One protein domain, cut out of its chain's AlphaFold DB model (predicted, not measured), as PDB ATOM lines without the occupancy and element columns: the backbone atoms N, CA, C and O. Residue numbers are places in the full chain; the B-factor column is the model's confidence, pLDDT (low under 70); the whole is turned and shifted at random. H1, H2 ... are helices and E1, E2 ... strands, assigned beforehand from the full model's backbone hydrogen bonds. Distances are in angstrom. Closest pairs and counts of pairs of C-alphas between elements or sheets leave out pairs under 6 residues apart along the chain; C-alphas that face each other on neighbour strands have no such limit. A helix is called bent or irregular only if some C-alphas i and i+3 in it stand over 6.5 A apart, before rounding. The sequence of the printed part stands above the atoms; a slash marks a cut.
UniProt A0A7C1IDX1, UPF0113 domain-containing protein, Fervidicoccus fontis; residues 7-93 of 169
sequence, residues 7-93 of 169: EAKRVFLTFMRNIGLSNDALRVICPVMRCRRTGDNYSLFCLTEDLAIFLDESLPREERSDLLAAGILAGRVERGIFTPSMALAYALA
ATOM      1  N   GLU A   7     -21.280 -23.902  31.372       90.69
ATOM      2  CA  GLU A   7     -20.020 -23.844  32.101       90.69
ATOM      3  C   GLU A   7     -18.879 -23.295  31.235       90.69
ATOM      4  O   GLU A   7     -18.210 -22.346  31.638       90.69
ATOM      5  N   ALA A   8     -18.680 -23.822  30.025       92.19
ATOM      6  CA  ALA A   8     -17.607 -23.376  29.136       92.19
ATOM      7  C   ALA A   8     -17.766 -21.893  28.751       92.19
ATOM      8  O   ALA A   8     -16.792 -21.138  28.792       92.19
ATOM      9  N   LYS A   9     -19.005 -21.455  28.468       93.00
ATOM     10  CA  LYS A   9     -19.325 -20.034  28.251       93.00
ATOM     11  C   LYS A   9     -18.986 -19.209  29.491       93.00
ATOM     12  O   LYS A   9     -18.301 -18.196  29.390       93.00
ATOM     13  N   ARG A  10     -19.421 -19.651  30.676       95.00
ATOM     14  CA  ARG A  10     -19.183 -18.944  31.942       95.00
ATOM     15  C   ARG A  10     -17.698 -18.768  32.235       95.00
ATOM     16  O   ARG A  10     -17.306 -17.677  32.651       95.00
ATOM     17  N   VAL A  11     -16.877 -19.797  32.025       94.94
ATOM     18  CA  VAL A  11     -15.426 -19.715  32.260       94.94
ATOM     19  C   VAL A  11     -14.793 -18.686  31.320       94.94
ATOM     20  O   VAL A  11     -14.040 -17.832  31.785       94.94
ATOM     21  N   PHE A  12     -15.152 -18.695  30.033       95.38
ATOM     22  CA  PHE A  12     -14.690 -17.678  29.085       95.38
ATOM     23  C   PHE A  12     -15.125 -16.262  29.484       95.38
ATOM     24  O   PHE A  12     -14.289 -15.371  29.591       95.38
ATOM     25  N   LEU A  13     -16.411 -16.046  29.772       95.25
ATOM     26  CA  LEU A  13     -16.921 -14.727  30.164       95.25
ATOM     27  C   LEU A  13     -16.247 -14.217  31.448       95.25
ATOM     28  O   LEU A  13     -15.917 -13.038  31.562       95.25
ATOM     29  N   THR A  14     -15.992 -15.118  32.399       95.06
ATOM     30  CA  THR A  14     -15.250 -14.802  33.627       95.06
ATOM     31  C   THR A  14     -13.817 -14.385  33.311       95.06
ATOM     32  O   THR A  14     -13.329 -13.412  33.881       95.06
ATOM     33  N   PHE A  15     -13.148 -15.076  32.385       95.00
ATOM     34  CA  PHE A  15     -11.819 -14.692  31.916       95.00
ATOM     35  C   PHE A  15     -11.818 -13.288  31.292       95.00
ATOM     36  O   PHE A  15     -11.030 -12.450  31.728       95.00
ATOM     37  N   MET A  16     -12.736 -12.999  30.360       95.38
ATOM     38  CA  MET A  16     -12.825 -11.689  29.692       95.38
ATOM     39  C   MET A  16     -13.054 -10.550  30.694       95.38
ATOM     40  O   MET A  16     -12.387  -9.519  30.641       95.38
ATOM     41  N   ARG A  17     -13.928 -10.768  31.685       93.00
ATOM     42  CA  ARG A  17     -14.157  -9.804  32.767       93.00
ATOM     43  C   ARG A  17     -12.924  -9.612  33.655       93.00
ATOM     44  O   ARG A  17     -12.644  -8.495  34.079       93.00
ATOM     45  N   ASN A  18     -12.186 -10.681  33.952       92.06
ATOM     46  CA  ASN A  18     -10.996 -10.613  34.807       92.06
ATOM     47  C   ASN A  18      -9.850  -9.825  34.162       92.06
ATOM     48  O   ASN A  18      -9.111  -9.149  34.881       92.06
ATOM     49  N   ILE A  19      -9.725  -9.889  32.832       92.62
ATOM     50  CA  ILE A  19      -8.777  -9.054  32.080       92.62
ATOM     51  C   ILE A  19      -9.292  -7.620  31.867       92.62
ATOM     52  O   ILE A  19      -8.582  -6.803  31.296       92.62
ATOM     53  N   GLY A  20     -10.483  -7.286  32.370       92.00
ATOM     54  CA  GLY A  20     -11.022  -5.928  32.336       92.00
ATOM     55  C   GLY A  20     -11.772  -5.567  31.057       92.00
ATOM     56  O   GLY A  20     -12.119  -4.404  30.905       92.00
ATOM     57  N   LEU A  21     -12.060  -6.530  30.174       94.69
ATOM     58  CA  LEU A  21     -12.837  -6.254  28.968       94.69
ATOM     59  C   LEU A  21     -14.316  -6.019  29.318       94.69
ATOM     60  O   LEU A  21     -14.956  -6.828  29.998       94.69
ATOM     61  N   SER A  22     -14.862  -4.920  28.819       94.75
ATOM     62  CA  SER A  22     -16.259  -4.528  28.907       94.75
ATOM     63  C   SER A  22     -17.149  -5.440  28.073       94.75
ATOM     64  O   SER A  22     -16.729  -6.112  27.128       94.75
ATOM     65  N   ASN A  23     -18.437  -5.440  28.413       93.88
ATOM     66  CA  ASN A  23     -19.427  -6.202  27.661       93.88
ATOM     67  C   ASN A  23     -19.606  -5.670  26.232       93.88
ATOM     68  O   ASN A  23     -19.912  -6.460  25.343       93.88
ATOM     69  N   ASP A  24     -19.414  -4.369  26.006       94.81
ATOM     70  CA  ASP A  24     -19.565  -3.764  24.680       94.81
ATOM     71  C   ASP A  24     -18.411  -4.182  23.767       94.81
ATOM     72  O   ASP A  24     -18.651  -4.700  22.675       94.81
ATOM     73  N   ALA A  25     -17.169  -4.093  24.249       94.50
ATOM     74  CA  ALA A  25     -16.009  -4.616  23.533       94.50
ATOM     75  C   ALA A  25     -16.123  -6.130  23.281       94.50
ATOM     76  O   ALA A  25     -15.829  -6.621  22.188       94.50
ATOM     77  N   LEU A  26     -16.626  -6.883  24.264       94.94
ATOM     78  CA  LEU A  26     -16.849  -8.317  24.113       94.94
ATOM     79  C   LEU A  26     -17.883  -8.648  23.030       94.94
ATOM     80  O   LEU A  26     -17.690  -9.616  22.298       94.94
ATOM     81  N   ARG A  27     -18.952  -7.853  22.900       94.88
ATOM     82  CA  ARG A  27     -19.952  -8.013  21.829       94.88
ATOM     83  C   ARG A  27     -19.368  -7.740  20.448       94.88
ATOM     84  O   ARG A  27     -19.811  -8.360  19.493       94.88
ATOM     85  N   VAL A  28     -18.367  -6.868  20.341       94.81
ATOM     86  CA  VAL A  28     -17.658  -6.630  19.074       94.81
ATOM     87  C   VAL A  28     -16.752  -7.812  18.720       94.81
ATOM     88  O   VAL A  28     -16.769  -8.281  17.587       94.81
ATOM     89  N   ILE A  29     -15.982  -8.327  19.683       93.81
ATOM     90  CA  ILE A  29     -15.037  -9.435  19.445       93.81
ATOM     91  C   ILE A  29     -15.758 -10.773  19.257       93.81
ATOM     92  O   ILE A  29     -15.324 -11.623  18.480       93.81
ATOM     93  N   CYS A  30     -16.828 -10.990  20.015       95.50
ATOM     94  CA  CYS A  30     -17.518 -12.266  20.110       95.50
ATOM     95  C   CYS A  30     -19.043 -12.091  20.143       95.50
ATOM     96  O   CYS A  30     -19.672 -12.450  21.144       95.50
ATOM     97  N   PRO A  31     -19.659 -11.556  19.073       94.31
ATOM     98  CA  PRO A  31     -21.106 -11.361  19.044       94.31
ATOM     99  C   PRO A  31     -21.838 -12.703  19.112       94.31
ATOM    100  O   PRO A  31     -22.805 -12.847  19.860       94.31
ATOM    101  N   VAL A  32     -21.330 -13.723  18.407       94.00
ATOM    102  CA  VAL A  32     -21.869 -15.083  18.465       94.00
ATOM    103  C   VAL A  32     -20.794 -16.073  18.886       94.00
ATOM    104  O   VAL A  32     -19.803 -16.286  18.189       94.00
ATOM    105  N   MET A  33     -21.022 -16.749  20.013       93.62
ATOM    106  CA  MET A  33     -20.167 -17.844  20.460       93.62
ATOM    107  C   MET A  33     -20.691 -19.198  19.986       93.62
ATOM    108  O   MET A  33     -21.864 -19.544  20.173       93.62
ATOM    109  N   ARG A  34     -19.788 -20.001  19.431       92.81
ATOM    110  CA  ARG A  34     -19.993 -21.415  19.102       92.81
ATOM    111  C   ARG A  34     -18.827 -22.232  19.642       92.81
ATOM    112  O   ARG A  34     -17.813 -21.695  20.078       92.81
ATOM    113  N   CYS A  35     -18.964 -23.548  19.644       90.94
ATOM    114  CA  CYS A  35     -17.889 -24.410  20.102       90.94
ATOM    115  C   CYS A  35     -17.936 -25.781  19.468       90.94
ATOM    116  O   CYS A  35     -18.983 -26.298  19.075       90.94
ATOM    117  N   ARG A  36     -16.754 -26.383  19.452       90.50
ATOM    118  CA  ARG A  36     -16.534 -27.770  19.085       90.50
ATOM    119  C   ARG A  36     -16.144 -28.546  20.334       90.50
ATOM    120  O   ARG A  36     -15.209 -28.153  21.033       90.50
ATOM    121  N   ARG A  37     -16.860 -29.635  20.613       89.81
ATOM    122  CA  ARG A  37     -16.548 -30.551  21.715       89.81
ATOM    123  C   ARG A  37     -15.669 -31.689  21.202       89.81
ATOM    124  O   ARG A  37     -16.017 -32.322  20.211       89.81
ATOM    125  N   THR A  38     -14.586 -31.978  21.916       87.81
ATOM    126  CA  THR A  38     -13.699 -33.122  21.659       87.81
ATOM    127  C   THR A  38     -13.461 -33.843  22.983       87.81
ATOM    128  O   THR A  38     -12.716 -33.355  23.830       87.81
ATOM    129  N   GLY A  39     -14.130 -34.981  23.198       87.56
ATOM    130  CA  GLY A  39     -14.162 -35.631  24.515       87.56
ATOM    131  C   GLY A  39     -14.804 -34.715  25.562       87.56
ATOM    132  O   GLY A  39     -15.934 -34.261  25.372       87.56
ATOM    133  N   ASP A  40     -14.071 -34.398  26.628       86.44
ATOM    134  CA  ASP A  40     -14.503 -33.469  27.687       86.44
ATOM    135  C   ASP A  40     -14.016 -32.026  27.483       86.44
ATOM    136  O   ASP A  40     -14.299 -31.147  28.296       86.44
ATOM    137  N   ASN A  41     -13.310 -31.766  26.380       91.00
ATOM    138  CA  ASN A  41     -12.741 -30.461  26.074       91.00
ATOM    139  C   ASN A  41     -13.638 -29.677  25.112       91.00
ATOM    140  O   ASN A  41     -14.279 -30.245  24.222       91.00
ATOM    141  N   TYR A  42     -13.622 -28.351  25.247       93.44
ATOM    142  CA  TYR A  42     -14.344 -27.437  24.362       93.44
ATOM    143  C   TYR A  42     -13.368 -26.477  23.693       93.44
ATOM    144  O   TYR A  42     -12.626 -25.777  24.369       93.44
ATOM    145  N   SER A  43     -13.388 -26.399  22.365       94.38
ATOM    146  CA  SER A  43     -12.790 -25.280  21.628       94.38
ATOM    147  C   SER A  43     -13.867 -24.228  21.402       94.38
ATOM    148  O   SER A  43     -14.908 -24.555  20.832       94.38
ATOM    149  N   LEU A  44     -13.641 -23.002  21.869       95.62
ATOM    150  CA  LEU A  44     -14.589 -21.895  21.765       95.62
ATOM    151  C   LEU A  44     -14.240 -21.022  20.564       95.62
ATOM    152  O   LEU A  44     -13.084 -20.641  20.401       95.62
ATOM    153  N   PHE A  45     -15.237 -20.684  19.757       95.81
ATOM    154  CA  PHE A  45     -15.104 -19.860  18.565       95.81
ATOM    155  C   PHE A  45     -16.043 -18.660  18.654       95.81
ATOM    156  O   PHE A  45     -17.206 -18.799  19.036       95.81
ATOM    157  N   CYS A  46     -15.523 -17.499  18.289       95.75
ATOM    158  CA  CYS A  46     -16.244 -16.249  18.162       95.75
ATOM    159  C   CYS A  46     -16.467 -15.975  16.678       95.75
ATOM    160  O   CYS A  46     -15.515 -15.915  15.898       95.75
ATOM    161  N   LEU A  47     -17.732 -15.871  16.292       94.94
ATOM    162  CA  LEU A  47     -18.170 -15.627  14.925       94.94
ATOM    163  C   LEU A  47     -18.820 -14.251  14.850       94.94
ATOM    164  O   LEU A  47     -19.413 -13.800  15.831       94.94
ATOM    165  N   THR A  48     -18.765 -13.630  13.674       95.00
ATOM    166  CA  THR A  48     -19.675 -12.533  13.332       95.00
ATOM    167  C   THR A  48     -21.108 -13.059  13.214       95.00
ATOM    168  O   THR A  48     -21.322 -14.260  13.019       95.00
ATOM    169  N   GLU A  49     -22.097 -12.169  13.322       94.88
ATOM    170  CA  GLU A  49     -23.509 -12.537  13.143       94.88
ATOM    171  C   GLU A  49     -23.757 -13.120  11.746       94.88
ATOM    172  O   GLU A  49     -24.314 -14.211  11.636       94.88
ATOM    173  N   ASP A  50     -23.234 -12.474  10.698       94.56
ATOM    174  CA  ASP A  50     -23.371 -12.929   9.308       94.56
ATOM    175  C   ASP A  50     -22.789 -14.329   9.083       94.56
ATOM    176  O   ASP A  50     -23.411 -15.168   8.430       94.56
ATOM    177  N   LEU A  51     -21.607 -14.616   9.648       92.81
ATOM    178  CA  LEU A  51     -21.002 -15.941   9.531       92.81
ATOM    179  C   LEU A  51     -21.844 -16.980  10.274       92.81
ATOM    180  O   LEU A  51     -22.059 -18.070   9.756       92.81
ATOM    181  N   ALA A  52     -22.347 -16.655  11.466       92.81
ATOM    182  CA  ALA A  52     -23.212 -17.566  12.205       92.81
ATOM    183  C   ALA A  52     -24.507 -17.880  11.436       92.81
ATOM    184  O   ALA A  52     -24.866 -19.052  11.333       92.81
ATOM    185  N   ILE A  53     -25.156 -16.865  10.854       94.12
ATOM    186  CA  ILE A  53     -26.354 -17.018  10.014       94.12
ATOM    187  C   ILE A  53     -26.039 -17.891   8.799       94.12
ATOM    188  O   ILE A  53     -26.731 -18.877   8.556       94.12
ATOM    189  N   PHE A  54     -24.951 -17.598   8.078       92.62
ATOM    190  CA  PHE A  54     -24.537 -18.391   6.921       92.62
ATOM    191  C   PHE A  54     -24.323 -19.866   7.283       92.62
ATOM    192  O   PHE A  54     -24.855 -20.747   6.608       92.62
ATOM    193  N   LEU A  55     -23.591 -20.150   8.367       91.06
ATOM    194  CA  LEU A  55     -23.379 -21.526   8.817       91.06
ATOM    195  C   LEU A  55     -24.706 -22.211   9.176       91.06
ATOM    196  O   LEU A  55     -24.868 -23.407   8.922       91.06
ATOM    197  N   ASP A  56     -25.647 -21.475   9.768       89.50
ATOM    198  CA  ASP A  56     -26.910 -22.029  10.240       89.50
ATOM    199  C   ASP A  56     -27.951 -22.253   9.134       89.50
ATOM    200  O   ASP A  56     -28.715 -23.223   9.216       89.50
ATOM    201  N   GLU A  57     -27.941 -21.434   8.086       93.25
ATOM    202  CA  GLU A  57     -28.911 -21.490   6.987       93.25
ATOM    203  C   GLU A  57     -28.390 -22.227   5.750       93.25
ATOM    204  O   GLU A  57     -29.162 -22.890   5.060       93.25
ATOM    205  N   SER A  58     -27.087 -22.137   5.466       90.06
ATOM    206  CA  SER A  58     -26.526 -22.575   4.178       90.06
ATOM    207  C   SER A  58     -25.812 -23.922   4.227       90.06
ATOM    208  O   SER A  58     -25.525 -24.485   3.173       90.06
ATOM    209  N   LEU A  59     -25.512 -24.453   5.418       86.44
ATOM    210  CA  LEU A  59     -24.698 -25.662   5.553       86.44
ATOM    211  C   LEU A  59     -25.409 -26.814   6.275       86.44
ATOM    212  O   LEU A  59     -26.090 -26.589   7.293       86.44
ATOM    213  N   PRO A  60     -25.188 -28.066   5.820       86.56
ATOM    214  CA  PRO A  60     -25.573 -29.261   6.558       86.56
ATOM    215  C   PRO A  60     -24.991 -29.249   7.972       86.56
ATOM    216  O   PRO A  60     -23.879 -28.773   8.209       86.56
ATOM    217  N   ARG A  61     -25.744 -29.776   8.940       80.62
ATOM    218  CA  ARG A  61     -25.393 -29.706  10.369       80.62
ATOM    219  C   ARG A  61     -24.055 -30.383  10.677       80.62
ATOM    220  O   ARG A  61     -23.400 -30.007  11.651       80.62
ATOM    221  N   GLU A  62     -23.693 -31.379   9.882       81.06
ATOM    222  CA  GLU A  62     -22.480 -32.179   9.986       81.06
ATOM    223  C   GLU A  62     -21.233 -31.356   9.631       81.06
ATOM    224  O   GLU A  62     -20.222 -31.457  10.320       81.06
ATOM    225  N   GLU A  63     -21.331 -30.473   8.634       81.38
ATOM    226  CA  GLU A  63     -20.206 -29.678   8.113       81.38
ATOM    227  C   GLU A  63     -19.938 -28.407   8.935       81.38
ATOM    228  O   GLU A  63     -18.825 -27.875   8.954       81.38
ATOM    229  N   ARG A  64     -20.938 -27.924   9.687       83.88
ATOM    230  CA  ARG A  64     -20.836 -26.674  10.468       83.88
ATOM    231  C   ARG A  64     -19.687 -26.674  11.473       83.88
ATOM    232  O   ARG A  64     -19.090 -25.631  11.715       83.88
ATOM    233  N   SER A  65     -19.399 -27.820  12.096       79.25
ATOM    234  CA  SER A  65     -18.382 -27.926  13.153       79.25
ATOM    235  C   SER A  65     -16.964 -27.689  12.628       79.25
ATOM    236  O   SER A  65     -16.132 -27.118  13.337       79.25
ATOM    237  N   ASP A  66     -16.690 -28.119  11.400       79.19
ATOM    238  CA  ASP A  66     -15.368 -27.977  10.791       79.19
ATOM    239  C   ASP A  66     -15.126 -26.539  10.333       79.19
ATOM    240  O   ASP A  66     -14.013 -26.022  10.443       79.19
ATOM    241  N   LEU A  67     -16.198 -25.847   9.948       84.94
ATOM    242  CA  LEU A  67     -16.159 -24.466   9.478       84.94
ATOM    243  C   LEU A  67     -16.213 -23.417  10.594       84.94
ATOM    244  O   LEU A  67     -16.035 -22.232  10.321       84.94
ATOM    245  N   LEU A  68     -16.329 -23.820  11.865       86.44
ATOM    246  CA  LEU A  68     -16.148 -22.896  12.996       86.44
ATOM    247  C   LEU A  68     -14.762 -22.233  12.998       86.44
ATOM    248  O   LEU A  68     -14.616 -21.116  13.491       86.44
ATOM    249  N   ALA A  69     -13.756 -22.899  12.423       82.81
ATOM    250  CA  ALA A  69     -12.410 -22.354  12.267       82.81
ATOM    251  C   ALA A  69     -12.337 -21.145  11.313       82.81
ATOM    252  O   ALA A  69     -11.315 -20.469  11.300       82.81
ATOM    253  N   ALA A  70     -13.400 -20.853  10.549       86.38
ATOM    254  CA  ALA A  70     -13.506 -19.628   9.757       86.38
ATOM    255  C   ALA A  70     -13.695 -18.368  10.625       86.38
ATOM    256  O   ALA A  70     -13.477 -17.257  10.148       86.38
ATOM    257  N   GLY A  71     -14.106 -18.526  11.889       93.00
ATOM    258  CA  GLY A  71     -14.129 -17.442  12.868       93.00
ATOM    259  C   GLY A  71     -12.852 -17.356  13.706       93.00
ATOM    260  O   GLY A  71     -11.815 -17.937  13.395       93.00
ATOM    261  N   ILE A  72     -12.938 -16.651  14.832       94.50
ATOM    262  CA  ILE A  72     -11.831 -16.523  15.782       94.50
ATOM    263  C   ILE A  72     -11.908 -17.683  16.768       94.50
ATOM    264  O   ILE A  72     -12.837 -17.756  17.569       94.50
ATOM    265  N   LEU A  73     -10.912 -18.571  16.788       94.81
ATOM    266  CA  LEU A  73     -10.727 -19.469  17.929       94.81
ATOM    267  C   LEU A  73     -10.458 -18.592  19.155       94.81
ATOM    268  O   LEU A  73      -9.402 -17.989  19.222       94.81
ATOM    269  N   ALA A  74     -11.363 -18.500  20.122       95.88
ATOM    270  CA  ALA A  74     -11.149 -17.709  21.334       95.88
ATOM    271  C   ALA A  74     -10.177 -18.407  22.294       95.88
ATOM    272  O   ALA A  74      -9.347 -17.778  22.945       95.88
ATOM    273  N   GLY A  75     -10.261 -19.733  22.367       95.25
ATOM    274  CA  GLY A  75      -9.440 -20.545  23.252       95.25
ATOM    275  C   GLY A  75     -10.043 -21.922  23.475       95.25
ATOM    276  O   GLY A  75     -10.952 -22.347  22.755       95.25
ATOM    277  N   ARG A  76      -9.527 -22.626  24.477       95.00
ATOM    278  CA  ARG A  76      -9.987 -23.965  24.854       95.00
ATOM    279  C   ARG A  76     -10.357 -24.008  26.323       95.00
ATOM    280  O   ARG A  76      -9.720 -23.348  27.133       95.00
ATOM    281  N   VAL A  77     -11.379 -24.787  26.652       95.12
ATOM    282  CA  VAL A  77     -11.734 -25.134  28.024       95.12
ATOM    283  C   VAL A  77     -11.410 -26.603  28.235       95.12
ATOM    284  O   VAL A  77     -12.000 -27.469  27.586       95.12
ATOM    285  N   GLU A  78     -10.484 -26.868  29.149       93.25
ATOM    286  CA  GLU A  78     -10.044 -28.209  29.524       93.25
ATOM    287  C   GLU A  78     -10.137 -28.325  31.046       93.25
ATOM    288  O   GLU A  78      -9.554 -27.521  31.774       93.25
ATOM    289  N   ARG A  79     -10.921 -29.291  31.546       89.94
ATOM    290  CA  ARG A  79     -11.143 -29.500  32.994       89.94
ATOM    291  C   ARG A  79     -11.552 -28.216  33.746       89.94
ATOM    292  O   ARG A  79     -11.069 -27.951  34.844       89.94
ATOM    293  N   GLY A  80     -12.411 -27.400  33.133       88.75
ATOM    294  CA  GLY A  80     -12.906 -26.141  33.707       88.75
ATOM    295  C   GLY A  80     -11.926 -24.961  33.647       88.75
ATOM    296  O   GLY A  80     -12.255 -23.874  34.119       88.75
ATOM    297  N   ILE A  81     -10.742 -25.134  33.055       91.12
ATOM    298  CA  ILE A  81      -9.744 -24.072  32.889       91.12
ATOM    299  C   ILE A  81      -9.796 -23.567  31.452       91.12
ATOM    300  O   ILE A  81      -9.722 -24.359  30.516       91.12
ATOM    301  N   PHE A  82      -9.912 -22.249  31.279       94.19
ATOM    302  CA  PHE A  82      -9.825 -21.617  29.966       94.19
ATOM    303  C   PHE A  82      -8.387 -21.214  29.643       94.19
ATOM    304  O   PHE A  82      -7.763 -20.453  30.384       94.19
ATOM    305  N   THR A  83      -7.891 -21.693  28.508       93.56
ATOM    306  CA  THR A  83      -6.627 -21.277  27.906       93.56
ATOM    307  C   THR A  83      -6.945 -20.405  26.691       93.56
ATOM    308  O   THR A  83      -7.504 -20.923  25.715       93.56
ATOM    309  N   PRO A  84      -6.636 -19.093  26.728       95.00
ATOM    310  CA  PRO A  84      -6.908 -18.197  25.610       95.00
ATOM    311  C   PRO A  84      -6.062 -18.579  24.394       95.00
ATOM    312  O   PRO A  84      -4.985 -19.148  24.549       95.00
ATOM    313  N   SER A  85      -6.545 -18.274  23.188       94.00
ATOM    314  CA  SER A  85      -5.825 -18.494  21.928       94.00
ATOM    315  C   SER A  85      -4.958 -17.273  21.538       94.00
ATOM    316  O   SER A  85      -5.143 -16.166  22.053       94.00
ATOM    317  N   MET A  86      -4.030 -17.449  20.589       92.19
ATOM    318  CA  MET A  86      -3.328 -16.314  19.971       92.19
ATOM    319  C   MET A  86      -4.267 -15.461  19.121       92.19
ATOM    320  O   MET A  86      -4.132 -14.243  19.098       92.19
ATOM    321  N   ALA A  87      -5.253 -16.070  18.462       93.38
ATOM    322  CA  ALA A  87      -6.238 -15.327  17.683       93.38
ATOM    323  C   ALA A  87      -7.059 -14.377  18.574       93.38
ATOM    324  O   ALA A  87      -7.344 -13.255  18.166       93.38
ATOM    325  N   LEU A  88      -7.355 -14.772  19.819       95.38
ATOM    326  CA  LEU A  88      -7.983 -13.887  20.801       95.38
ATOM    327  C   LEU A  88      -7.060 -12.727  21.194       95.38
ATOM    328  O   LEU A  88      -7.530 -11.600  21.282       95.38
ATOM    329  N   ALA A  89      -5.759 -12.977  21.388       94.81
ATOM    330  CA  ALA A  89      -4.788 -11.912  21.667       94.81
ATOM    331  C   ALA A  89      -4.781 -10.846  20.559       94.81
ATOM    332  O   ALA A  89      -4.831  -9.655  20.852       94.81
ATOM    333  N   TYR A  90      -4.784 -11.269  19.289       93.75
ATOM    334  CA  TYR A  90      -4.852 -10.345  18.154       93.75
ATOM    335  C   TYR A  90      -6.204  -9.637  18.035       93.75
ATOM    336  O   TYR A  90      -6.233  -8.441  17.761       93.75
ATOM    337  N   ALA A  91      -7.317 -10.328  18.294       94.81
ATOM    338  CA  ALA A  91      -8.644  -9.709  18.295       94.81
ATOM    339  C   ALA A  91      -8.778  -8.599  19.357       94.81
ATOM    340  O   ALA A  91      -9.510  -7.631  19.162       94.81
ATOM    341  N   LEU A  92      -8.035  -8.709  20.461       95.50
ATOM    342  CA  LEU A  92      -7.999  -7.716  21.536       95.50
ATOM    343  C   LEU A  92      -7.104  -6.502  21.233       95.50
ATOM    344  O   LEU A  92      -7.144  -5.531  21.986       95.50
ATOM    345  N   ALA A  93      -6.333  -6.505  20.138       92.69
ATOM    346  CA  ALA A  93      -5.435  -5.399  19.787       92.69
ATOM    347  C   ALA A  93      -6.169  -4.058  19.592       92.69
ATOM    348  O   ALA A  93      -5.606  -2.999  19.853       92.69
TER     349      ALA A  93
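Overview. This is residues 7 to 93 of the 169 residues of the protein "UPF0113 domain-containing protein" of Fervidicoccus fontis (UniProt A0A7C1IDX1). Two strand hairpins, E1 with E2 and E3 with E4, form one strongly twisted sheet, with H1 crossing one face and H4 crossing the opposite face near the E1 edge. H3 folds back into H4 as a helical hairpin, H2 sits near the end of E2 by Cys 46, and H5 packs on E3 and stands up from the sheet. The printed part has 87 residues with five named helices and four named strands, in the order H1 H2 E1 E2 H3 H4 E3 E4 H5; the sheet's order is E1 E2 E3 E4, antiparallel throughout, and the class is mixed. It is compact, with a radius of gyration of the C-alphas of 12.7 A and spans of 37 by 29 by 20 A.

Arrangement. Going along from residue 7, find H1 at residues 7 to 18, H2 at 23 to 29, E1 at 32 to 38, E2 at 41 to 47, H3 at 49 to 58, H4 at 64 to 70, E3 at 72 to 78, E4 at 81 to 84 and H5 at 86 to 93. They form three layers, helices on both faces of a sheet, with H1 and H2 on one face and H3 and H4 on the other. H1 runs across the strands at a height over the sheet of 8.9 A, and its closest C-alphas to E3 are those of Ala 8 and Val 77, 6.2 A. H2 is close to H1 but not clearly touching, with the C-alphas of Met 16 and Leu 26 closest at 7.7 A. In the hairpin E1 and E2, look at N 34 and O 45, 2.9 A; between E2 and E3, at N 44 and O 75, 2.9 A; in the hairpin E3 and E4, at N 83 and O 76, 2.8 A. H3 and H4, a helical hairpin, only just touch, with 3 pairs of C-alphas within 8 A, Leu 55 and Arg 64 closest at 6.0 A. H4 lies over E1 at a height over the sheet of 8.6 A. H5 is on the sheet, and its closest C-alphas to E3 are those of Leu 88 and Ala 74, 5.0 A. Each O i to N i+4 pair is within hydrogen-bond range in H1, H2 and H3, against 3 of 4 in H5 and 1 of 3 in H4, which has 2 of 4 O i to N i+3 pairs within range.

Along the chain. Find C-alpha 7 at (-20.020, -23.844, 32.101); from there H1 runs 16.2 A. H2 follows with 9.9 A, then E1 with 20.1 A, from C-alpha 32 at (-21.869, -15.083, 18.465), and E2 with 19.3 A. H3 measures 13.8 A and H4 10.2 A; H4 is irregular, but only just: C-alphas 66 and 69 are 6.52 A apart. E3 measures 18.1 A, E4 9.8 A and H5 11.1 A, ending at C-alpha 93 at (-5.435, -5.399, 19.787).

Size, cuts and confidence. The two C-alphas farthest apart are those of Gly 20 and Pro 60, 37.7 A. The printed part has no cut, and its links between named elements are tight. The mean pLDDT of the printed part is 92.0, H4 has 83, and no printed residue is under 70.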